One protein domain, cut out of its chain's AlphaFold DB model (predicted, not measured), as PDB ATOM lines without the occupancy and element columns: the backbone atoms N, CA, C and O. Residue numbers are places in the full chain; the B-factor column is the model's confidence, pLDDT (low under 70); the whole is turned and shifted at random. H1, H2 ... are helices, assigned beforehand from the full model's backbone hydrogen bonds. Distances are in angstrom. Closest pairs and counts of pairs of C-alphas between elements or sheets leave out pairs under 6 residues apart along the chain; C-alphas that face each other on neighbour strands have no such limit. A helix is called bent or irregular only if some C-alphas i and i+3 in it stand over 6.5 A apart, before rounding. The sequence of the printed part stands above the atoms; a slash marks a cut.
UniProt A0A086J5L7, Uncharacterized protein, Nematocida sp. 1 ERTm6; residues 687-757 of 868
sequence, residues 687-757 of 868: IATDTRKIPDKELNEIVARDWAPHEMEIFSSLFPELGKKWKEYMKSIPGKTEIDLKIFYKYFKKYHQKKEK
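Overview. This is residues 687 to 757 of the 868 residues of an uncharacterized protein of Nematocida sp. 1 ERTm6 (UniProt A0A086J5L7). What is the main picture? Four helices cross one another in a rounded body: H4 runs through the middle, with H1 packed on one side and the touching pair H2 and H3 on another. What is printed? There are 71 residues with four named helices, H1 to H4 in chain order, and no named strand, so the class is all helix. How large is it? It is compact, with a radius of gyration of the C-alphas of 11.5 A and spans of 29 by 28 by 20 A.

Arrangement. What does the helix of residues 738 to 751, H4, touch? With residues 743 to 747 alone it touches H1, residues 696 to 706, opposite ways at a steep tilt of 56 degrees; the closest C-alphas, of Val 703 and Phe 744, are 6.5 A apart. With residues 738 to 742 alone it touches H3, residues 726 to 732, about perpendicular at 87 degrees; the closest C-alphas, of Trp 726 and Glu 738, are 5.7 A apart. Where is residues 709 to 722, H2? It touches H3 opposite ways at a steep tilt of 53 degrees, the closest C-alphas, of Leu 722 and Glu 728, being 7.2 A apart. H2 and H4 are near each other, while H1 is apart from H2 and H3; the packing is mostly crossed, no touching pair being at a shallow tilt. How are the backbones? Every O i to N i+4 pair is within hydrogen-bond range in H4, against 5 of 7 in H1, 8 of 10 in H2 and 1 of 3 in H3, where 3 of 4 O i to N i+3 pairs are.

Along the chain. How long are the helices? From first to last C-alpha H4 measures 20.1 A, H2 19.2 A, H1 15.5 A and H3 10.3 A. H2 is irregular, but only just: C-alphas 717 and 720 are 6.9 A apart. Where are anchor points? C-alpha 696, where H1 begins, is at (60.229, 42.174, -12.589), and C-alpha 751, where H4 ends, is at (50.789, 43.920, -8.845).

Size, cuts and confidence. How far does it reach? The two C-alphas farthest apart, of Gly 735 and Lys 757, are 31.8 A apart. Are there cuts or long links? The printed part has no cut, and the three links between helices are tight. Where is confidence low? Residues 687 to 689 and 755 to 757 are under 70; the mean pLDDT of the printed part is 90.9.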
ATOM      1  N   ILE A 687      61.601  32.714 -24.043       53.38
ATOM      2  CA  ILE A 687      60.604  33.451 -23.253       53.38
ATOM      3  C   ILE A 687      59.283  32.659 -23.253       53.38
ATOM      4  O   ILE A 687      58.706  32.443 -22.188       53.38
ATOM      5  N   ALA A 688      58.893  32.102 -24.410       55.44
ATOM      6  CA  ALA A 688      57.737  31.218 -24.584       55.44
ATOM      7  C   ALA A 688      57.711  30.015 -23.629       55.44
ATOM      8  O   ALA A 688      56.660  29.648 -23.104       55.44
ATOM      9  N   THR A 689      58.866  29.383 -23.402       62.22
ATOM     10  CA  THR A 689      58.944  28.107 -22.675       62.22
ATOM     11  C   THR A 689      59.141  28.248 -21.164       62.22
ATOM     12  O   THR A 689      58.786  27.324 -20.430       62.22
ATOM     13  N   ASP A 690      59.660  29.376 -20.659       75.75
ATOM     14  CA  ASP A 690      59.832  29.573 -19.211       75.75
ATOM     15  C   ASP A 690      59.589  31.014 -18.728       75.75
ATOM     16  O   ASP A 690      60.464  31.677 -18.157       75.75
ATOM     17  N   THR A 691      58.335  31.456 -18.856       78.94
ATOM     18  CA  THR A 691      57.807  32.730 -18.323       78.94
ATOM     19  C   THR A 691      58.120  32.964 -16.834       78.94
ATOM     20  O   THR A 691      58.110  34.105 -16.358       78.94
ATOM     21  N   ARG A 692      58.478  31.918 -16.072       80.19
ATOM     22  CA  ARG A 692      58.924  32.014 -14.671       80.19
ATOM     23  C   ARG A 692      60.175  32.887 -14.535       80.19
ATOM     24  O   ARG A 692      60.261  33.634 -13.560       80.19
ATOM     25  N   LYS A 693      61.101  32.844 -15.503       84.94
ATOM     26  CA  LYS A 693      62.407  33.529 -15.436       84.94
ATOM     27  C   LYS A 693      62.383  35.030 -15.743       84.94
ATOM     28  O   LYS A 693      63.319  35.701 -15.326       84.94
ATOM     29  N   ILE A 694      61.348  35.548 -16.414       85.12
ATOM     30  CA  ILE A 694      61.235  36.979 -16.767       85.12
ATOM     31  C   ILE A 694      61.359  37.839 -15.489       85.12
ATOM     32  O   ILE A 694      60.553  37.634 -14.571       85.12
ATOM     33  N   PRO A 695      62.343  38.746 -15.369       88.31
ATOM     34  CA  PRO A 695      62.514  39.584 -14.191       88.31
ATOM     35  C   PRO A 695      61.453  40.685 -14.116       88.31
ATOM     36  O   PRO A 695      60.749  40.986 -15.073       88.31
ATOM     37  N   ASP A 696      61.347  41.296 -12.941       88.94
ATOM     38  CA  ASP A 696      60.229  42.174 -12.589       88.94
ATOM     39  C   ASP A 696      60.131  43.461 -13.432       88.94
ATOM     40  O   ASP A 696      59.023  43.958 -13.607       88.94
ATOM     41  N   LYS A 697      61.254  43.985 -13.952       88.25
ATOM     42  CA  LYS A 697      61.280  45.180 -14.818       88.25
ATOM     43  C   LYS A 697      60.828  44.838 -16.242       88.25
ATOM     44  O   LYS A 697      59.850  45.401 -16.711       88.25
ATOM     45  N   GLU A 698      61.463  43.836 -16.861       85.56
ATOM     46  CA  GLU A 698      61.069  43.302 -18.177       85.56
ATOM     47  C   GLU A 698      59.591  42.884 -18.202       85.56
ATOM     48  O   GLU A 698      58.903  43.111 -19.186       85.56
ATOM     49  N   LEU A 699      59.068  42.318 -17.106       93.12
ATOM     50  CA  LEU A 699      57.654  41.950 -16.991       93.12
ATOM     51  C   LEU A 699      56.710  43.157 -17.127       93.12
ATOM     52  O   LEU A 699      55.649  43.020 -17.730       93.12
ATOM     53  N   ASN A 700      57.092  44.322 -16.597       93.88
ATOM     54  CA  ASN A 700      56.319  45.555 -16.749       93.88
ATOM     55  C   ASN A 700      56.475  46.123 -18.163       93.88
ATOM     56  O   ASN A 700      55.486  46.501 -18.770       93.88
ATOM     57  N   GLU A 701      57.694  46.133 -18.706       90.31
ATOM     58  CA  GLU A 701      57.999  46.618 -20.065       90.31
ATOM     59  C   GLU A 701      57.431  45.737 -21.188       90.31
ATOM     60  O   GLU A 701      57.368  46.161 -22.339       90.31
ATOM     61  N   ILE A 702      57.114  44.473 -20.904       90.75
ATOM     62  CA  ILE A 702      56.375  43.599 -21.820       90.75
ATOM     63  C   ILE A 702      54.895  43.974 -21.756       90.75
ATOM     64  O   ILE A 702      54.309  44.292 -22.780       90.75
ATOM     65  N   VAL A 703      54.299  44.025 -20.561       95.50
ATOM     66  CA  VAL A 703      52.865  44.329 -20.418       95.50
ATOM     67  C   VAL A 703      52.518  45.751 -20.874       95.50
ATOM     68  O   VAL A 703      51.563  45.913 -21.615       95.50
ATOM     69  N   ALA A 704      53.307  46.767 -20.528       94.25
ATOM     70  CA  ALA A 704      53.043  48.154 -20.929       94.25
ATOM     71  C   ALA A 704      53.205  48.422 -22.439       94.25
ATOM     72  O   ALA A 704      52.751  49.454 -22.916       94.25
ATOM     73  N   ARG A 705      53.866  47.521 -23.180       93.50
ATOM     74  CA  ARG A 705      54.073  47.631 -24.634       93.50
ATOM     75  C   ARG A 705      53.136  46.719 -25.426       93.50
ATOM     76  O   ARG A 705      52.667  47.099 -26.488       93.50
ATOM     77  N   ASP A 706      52.909  45.506 -24.925       94.50
ATOM     78  CA  ASP A 706      52.265  44.425 -25.676       94.50
ATOM     79  C   ASP A 706      50.785  44.220 -25.291       94.50
ATOM     80  O   ASP A 706      50.138  43.349 -25.867       94.50
ATOM     81  N   TRP A 707      50.246  44.972 -24.318       97.19
ATOM     82  CA  TRP A 707      48.852  44.890 -23.851       97.19
ATOM     83  C   TRP A 707      48.187  46.270 -23.755       97.19
ATOM     84  O   TRP A 707      48.682  47.155 -23.056       97.19
ATOM     85  N   ALA A 708      47.023  46.427 -24.385       97.38
ATOM     86  CA  ALA A 708      46.189  47.621 -24.274       97.38
ATOM     87  C   ALA A 708      45.341  47.607 -22.980       97.38
ATOM     88  O   ALA A 708      45.020  46.527 -22.471       97.38
ATOM     89  N   PRO A 709      44.920  48.773 -22.443       97.25
ATOM     90  CA  PRO A 709      44.171  48.847 -21.182       97.25
ATOM     91  C   PRO A 709      42.892  47.997 -21.155       97.25
ATOM     92  O   PRO A 709      42.660  47.284 -20.181       97.25
ATOM     93  N   HIS A 710      42.116  47.989 -22.247       97.81
ATOM     94  CA  HIS A 710      40.888  47.192 -22.344       97.81
ATOM     95  C   HIS A 710      41.161  45.677 -22.278       97.81
ATOM     96  O   HIS A 710      40.388  44.934 -21.685       97.81
ATOM     97  N   GLU A 711      42.291  45.193 -22.806       98.00
ATOM     98  CA  GLU A 711      42.678  43.778 -22.700       98.00
ATOM     99  C   GLU A 711      43.039  43.407 -21.257       98.00
ATOM    100  O   GLU A 711      42.718  42.313 -20.786       98.00
ATOM    101  N   MET A 712      43.688  44.329 -20.533       97.38
ATOM    102  CA  MET A 712      43.980  44.161 -19.107       97.38
ATOM    103  C   MET A 712      42.692  44.102 -18.279       97.38
ATOM    104  O   MET A 712      42.613  43.318 -17.330       97.38
ATOM    105  N   GLU A 713      41.688  44.901 -18.639       97.06
ATOM    106  CA  GLU A 713      40.371  44.924 -18.000       97.06
ATOM    107  C   GLU A 713      39.567  43.653 -18.296       97.06
ATOM    108  O   GLU A 713      39.150  42.985 -17.352       97.06
ATOM    109  N   ILE A 714      39.458  43.237 -19.565       97.94
ATOM    110  CA  ILE A 714      38.815  41.975 -19.980       97.94
ATOM    111  C   ILE A 714      39.471  40.770 -19.292       97.94
ATOM    112  O   ILE A 714      38.783  39.873 -18.808       97.94
ATOM    113  N   PHE A 715      40.804  40.737 -19.183       98.00
ATOM    114  CA  PHE A 715      41.469  39.686 -18.409       98.00
ATOM    115  C   PHE A 715      41.100  39.762 -16.923       98.00
ATOM    116  O   PHE A 715      40.907  38.725 -16.291       98.00
ATOM    117  N   SER A 716      41.020  40.964 -16.349       96.62
ATOM    118  CA  SER A 716      40.752  41.168 -14.921       96.62
ATOM    119  C   SER A 716      39.319  40.801 -14.527       96.62
ATOM    120  O   SER A 716      39.139  40.185 -13.476       96.62
ATOM    121  N   SER A 717      38.327  41.119 -15.364       97.38
ATOM    122  CA  SER A 717      36.913  40.781 -15.147       97.38
ATOM    123  C   SER A 717      36.630  39.292 -15.355       97.38
ATOM    124  O   SER A 717      35.897  38.701 -14.568       97.38
ATOM    125  N   LEU A 718      37.280  38.649 -16.332       97.75
ATOM    126  CA  LEU A 718      37.168  37.204 -16.569       97.75
ATOM    127  C   LEU A 718      38.009  36.351 -15.601       97.75
ATOM    128  O   LEU A 718      37.797  35.138 -15.503       97.75
ATOM    129  N   PHE A 719      38.972  36.935 -14.875       97.19
ATOM    130  CA  PHE A 719      39.875  36.162 -14.012       97.19
ATOM    131  C   PHE A 719      39.184  35.369 -12.882       97.19
ATOM    132  O   PHE A 719      39.589  34.222 -12.659       97.19
ATOM    133  N   PRO A 720      38.176  35.905 -12.162       96.69
ATOM    134  CA  PRO A 720      37.434  35.154 -11.148       96.69
ATOM    135  C   PRO A 720      36.741  33.900 -11.700       96.69
ATOM    136  O   PRO A 720      36.727  32.874 -11.022       96.69
ATOM    137  N   GLU A 721      36.219  33.962 -12.929       97.62
ATOM    138  CA  GLU A 721      35.433  32.889 -13.550       97.62
ATOM    139  C   GLU A 721      36.308  31.856 -14.276       97.62
ATOM    140  O   GLU A 721      36.211  30.649 -14.041       97.62
ATOM    141  N   LEU A 722      37.195  32.321 -15.162       97.38
ATOM    142  CA  LEU A 722      37.986  31.458 -16.047       97.38
ATOM    143  C   LEU A 722      39.306  31.008 -15.399       97.38
ATOM    144  O   LEU A 722      39.917  30.017 -15.817       97.38
ATOM    145  N   GLY A 723      39.787  31.727 -14.381       96.44
ATOM    146  CA  GLY A 723      40.984  31.393 -13.610       96.44
ATOM    147  C   GLY A 723      42.239  31.231 -14.473       96.44
ATOM    148  O   GLY A 723      42.898  32.200 -14.836       96.44
ATOM    149  N   LYS A 724      42.623  29.986 -14.783       97.50
ATOM    150  CA  LYS A 724      43.837  29.651 -15.566       97.50
ATOM    151  C   LYS A 724      43.550  28.944 -16.892       97.50
ATOM    152  O   LYS A 724      44.442  28.307 -17.455       97.50
ATOM    153  N   LYS A 725      42.316  28.994 -17.383       97.88
ATOM    154  CA  LYS A 725      41.919  28.337 -18.629       97.88
ATOM    155  C   LYS A 725      42.317  29.179 -19.852       97.88
ATOM    156  O   LYS A 725      41.474  29.758 -20.523       97.88
ATOM    157  N   TRP A 726      43.615  29.263 -20.151       97.38
ATOM    158  CA  TRP A 726      44.169  30.192 -21.157       97.38
ATOM    159  C   TRP A 726      43.463  30.150 -22.526       97.38
ATOM    160  O   TRP A 726      43.231  31.194 -23.121       97.38
ATOM    161  N   LYS A 727      43.041  28.963 -22.982       97.50
ATOM    162  CA  LYS A 727      42.307  28.777 -24.249       97.50
ATOM    163  C   LYS A 727      40.920  29.435 -24.300       97.50
ATOM    164  O   LYS A 727      40.392  29.604 -25.392       97.50
ATOM    165  N   GLU A 728      40.318  29.765 -23.159       98.00
ATOM    166  CA  GLU A 728      39.046  30.499 -23.107       98.00
ATOM    167  C   GLU A 728      39.304  32.008 -23.261       98.00
ATOM    168  O   GLU A 728      38.711  32.623 -24.142       98.00
ATOM    169  N   TYR A 729      40.293  32.574 -22.554       98.00
ATOM    170  CA  TYR A 729      40.720  33.973 -22.752       98.00
ATOM    171  C   TYR A 729      41.171  34.276 -24.190       98.00
ATOM    172  O   TYR A 729      40.923  35.373 -24.668       98.00
ATOM    173  N   MET A 730      41.787  33.322 -24.904       97.56
ATOM    174  CA  MET A 730      42.159  33.497 -26.324       97.56
ATOM    175  C   MET A 730      40.954  33.723 -27.259       97.56
ATOM    176  O   MET A 730      41.151  34.117 -28.404       97.56
ATOM    177  N   LYS A 731      39.719  33.463 -26.802       97.69
ATOM    178  CA  LYS A 731      38.487  33.821 -27.525       97.69
ATOM    179  C   LYS A 731      38.033  35.250 -27.215       97.69
ATOM    180  O   LYS A 731      37.520  35.922 -28.098       97.69
ATOM    181  N   SER A 732      38.208  35.687 -25.968       97.69
ATOM    182  CA  SER A 732      37.789  37.006 -25.470       97.69
ATOM    183  C   SER A 732      38.811  38.116 -25.733       97.69
ATOM    184  O   SER A 732      38.448  39.285 -25.739       97.69
ATOM    185  N   ILE A 733      40.083  37.756 -25.920       97.69
ATOM    186  CA  ILE A 733      41.202  38.665 -26.186       97.69
ATOM    187  C   ILE A 733      41.921  38.157 -27.452       97.69
ATOM    188  O   ILE A 733      42.901  37.408 -27.347       97.69
ATOM    189  N   PRO A 734      41.394  38.462 -28.655       96.19
ATOM    190  CA  PRO A 734      41.973  37.992 -29.911       96.19
ATOM    191  C   PRO A 734      43.400  38.525 -30.113       96.19
ATOM    192  O   PRO A 734      43.785  39.565 -29.591       96.19
ATOM    193  N   GLY A 735      44.222  37.781 -30.856       95.50
ATOM    194  CA  GLY A 735      45.627  38.128 -31.116       95.50
ATOM    195  C   GLY A 735      46.611  37.811 -29.979       95.50
ATOM    196  O   GLY A 735      47.795  37.615 -30.252       95.50
ATOM    197  N   LYS A 736      46.165  37.671 -28.722       97.38
ATOM    198  CA  LYS A 736      47.029  37.259 -27.598       97.38
ATOM    199  C   LYS A 736      47.232  35.742 -27.557       97.38
ATOM    200  O   LYS A 736      46.280  34.964 -27.614       97.38
ATOM    201  N   THR A 737      48.477  35.294 -27.394       95.62
ATOM    202  CA  THR A 737      48.797  33.861 -27.291       95.62
ATOM    203  C   THR A 737      48.690  33.347 -25.851       95.62
ATOM    204  O   THR A 737      48.774  34.100 -24.879       95.62
ATOM    205  N   GLU A 738      48.616  32.022 -25.676       95.94
ATOM    206  CA  GLU A 738      48.703  31.381 -24.354       95.94
ATOM    207  C   GLU A 738      49.994  31.752 -23.579       95.94
ATOM    208  O   GLU A 738      50.023  31.678 -22.348       95.94
ATOM    209  N   ILE A 739      51.066  32.169 -24.263       93.12
ATOM    210  CA  ILE A 739      52.294  32.665 -23.625       93.12
ATOM    211  C   ILE A 739      52.045  34.048 -23.023       93.12
ATOM    212  O   ILE A 739      52.341  34.253 -21.845       93.12
ATOM    213  N   ASP A 740      51.451  34.960 -23.786       95.31
ATOM    214  CA  ASP A 740      51.205  36.345 -23.370       95.31
ATOM    215  C   ASP A 740      50.219  36.388 -22.205       95.31
ATOM    216  O   ASP A 740      50.474  37.055 -21.204       95.31
ATOM    217  N   LEU A 741      49.168  35.564 -22.255       97.31
ATOM    218  CA  LEU A 741      48.232  35.350 -21.145       97.31
ATOM    219  C   LEU A 741      48.941  34.864 -19.865       97.31
ATOM    220  O   LEU A 741      48.614  35.302 -18.761       97.31
ATOM    221  N   LYS A 742      49.954  33.992 -19.978       96.38
ATOM    222  CA  LYS A 742      50.764  33.533 -18.828       96.38
ATOM    223  C   LYS A 742      51.730  34.603 -18.318       96.38
ATOM    224  O   LYS A 742      52.032  34.613 -17.120       96.38
ATOM    225  N   ILE A 743      52.233  35.474 -19.193       95.38
ATOM    226  CA  ILE A 743      53.059  36.630 -18.822       95.38
ATOM    227  C   ILE A 743      52.188  37.656 -18.086       95.38
ATOM    228  O   ILE A 743      52.516  38.029 -16.958       95.38
ATOM    229  N   PHE A 744      51.033  38.020 -18.640       97.00
ATOM    230  CA  PHE A 744      50.097  38.938 -17.999       97.00
ATOM    231  C   PHE A 744      49.554  38.383 -16.679       97.00
ATOM    232  O   PHE A 744      49.587  39.083 -15.672       97.00
ATOM    233  N   TYR A 745      49.205  37.095 -16.592       96.94
ATOM    234  CA  TYR A 745      48.848  36.468 -15.313       96.94
ATOM    235  C   TYR A 745      49.946  36.624 -14.244       96.94
ATOM    236  O   TYR A 745      49.652  36.843 -13.064       96.94
ATOM    237  N   LYS A 746      51.227  36.535 -14.632       95.75
ATOM    238  CA  LYS A 746      52.363  36.755 -13.722       95.75
ATOM    239  C   LYS A 746      52.432  38.212 -13.252       95.75
ATOM    240  O   LYS A 746      52.726  38.435 -12.077       95.75
ATOM    241  N   TYR A 747      52.152  39.172 -14.133       96.25
ATOM    242  CA  TYR A 747      52.050  40.602 -13.823       96.25
ATOM    243  C   TYR A 747      50.851  40.894 -12.902       96.25
ATOM    244  O   TYR A 747      51.036  41.361 -11.777       96.25
ATOM    245  N   PHE A 748      49.642  40.500 -13.303       95.62
ATOM    246  CA  PHE A 748      48.391  40.648 -12.556       95.62
ATOM    247  C   PHE A 748      48.497  40.085 -11.130       95.62
ATOM    248  O   PHE A 748      48.268  40.788 -10.142       95.62
ATOM    249  N   LYS A 749      48.987  38.846 -10.984       95.12
ATOM    250  CA  LYS A 749      49.234  38.219  -9.674       95.12
ATOM    251  C   LYS A 749      50.300  38.936  -8.832       95.12
ATOM    252  O   LYS A 749      50.339  38.781  -7.608       95.12
ATOM    253  N   LYS A 750      51.212  39.676  -9.460       93.06
ATOM    254  CA  LYS A 750      52.307  40.381  -8.784       93.06
ATOM    255  C   LYS A 750      51.915  41.785  -8.332       93.06
ATOM    256  O   LYS A 750      52.394  42.175  -7.266       93.06
ATOM    257  N   TYR A 751      51.094  42.505  -9.094       92.06
ATOM    258  CA  TYR A 751      50.789  43.920  -8.845       92.06
ATOM    259  C   TYR A 751      49.340  44.195  -8.435       92.06
ATOM    260  O   TYR A 751      49.127  45.085  -7.615       92.06
ATOM    261  N   HIS A 752      48.367  43.413  -8.910       86.50
ATOM    262  CA  HIS A 752      46.956  43.577  -8.544       86.50
ATOM    263  C   HIS A 752      46.650  42.740  -7.290       86.50
ATOM    264  O   HIS A 752      46.520  43.303  -6.204       86.50
ATOM    265  N   GLN A 753      46.755  41.402  -7.367       83.00
ATOM    266  CA  GLN A 753      46.495  40.470  -6.238       83.00
ATOM    267  C   GLN A 753      47.404  40.648  -4.999       83.00
ATOM    268  O   GLN A 753      47.256  39.936  -4.001       83.00
ATOM    269  N   LYS A 754      48.404  41.538  -5.057       70.62
ATOM    270  CA  LYS A 754      49.242  41.883  -3.901       70.62
ATOM    271  C   LYS A 754      48.770  43.099  -3.123       70.62
ATOM    272  O   LYS A 754      49.088  43.143  -1.937       70.62
ATOM    273  N   LYS A 755      48.046  44.046  -3.732       65.31
ATOM    274  CA  LYS A 755      47.527  45.225  -3.014       65.31
ATOM    275  C   LYS A 755      46.591  44.776  -1.883       65.31
ATOM    276  O   LYS A 755      46.806  45.135  -0.734       65.31
ATOM    277  N   GLU A 756      45.695  43.840  -2.188       62.56
ATOM    278  CA  GLU A 756      44.784  43.173  -1.241       62.56
ATOM    279  C   GLU A 756      45.492  42.419  -0.097       62.56
ATOM    280  O   GLU A 756      44.960  42.290   1.000       62.56
ATOM    281  N   LYS A 757      46.690  41.868  -0.345       61.19
ATOM    282  CA  LYS A 757      47.362  40.904   0.557       61.19
ATOM    283  C   LYS A 757      48.599  41.492   1.241       61.19
ATOM    284  O   LYS A 757      49.445  40.747   1.741       61.19
TER     285      LYS A 757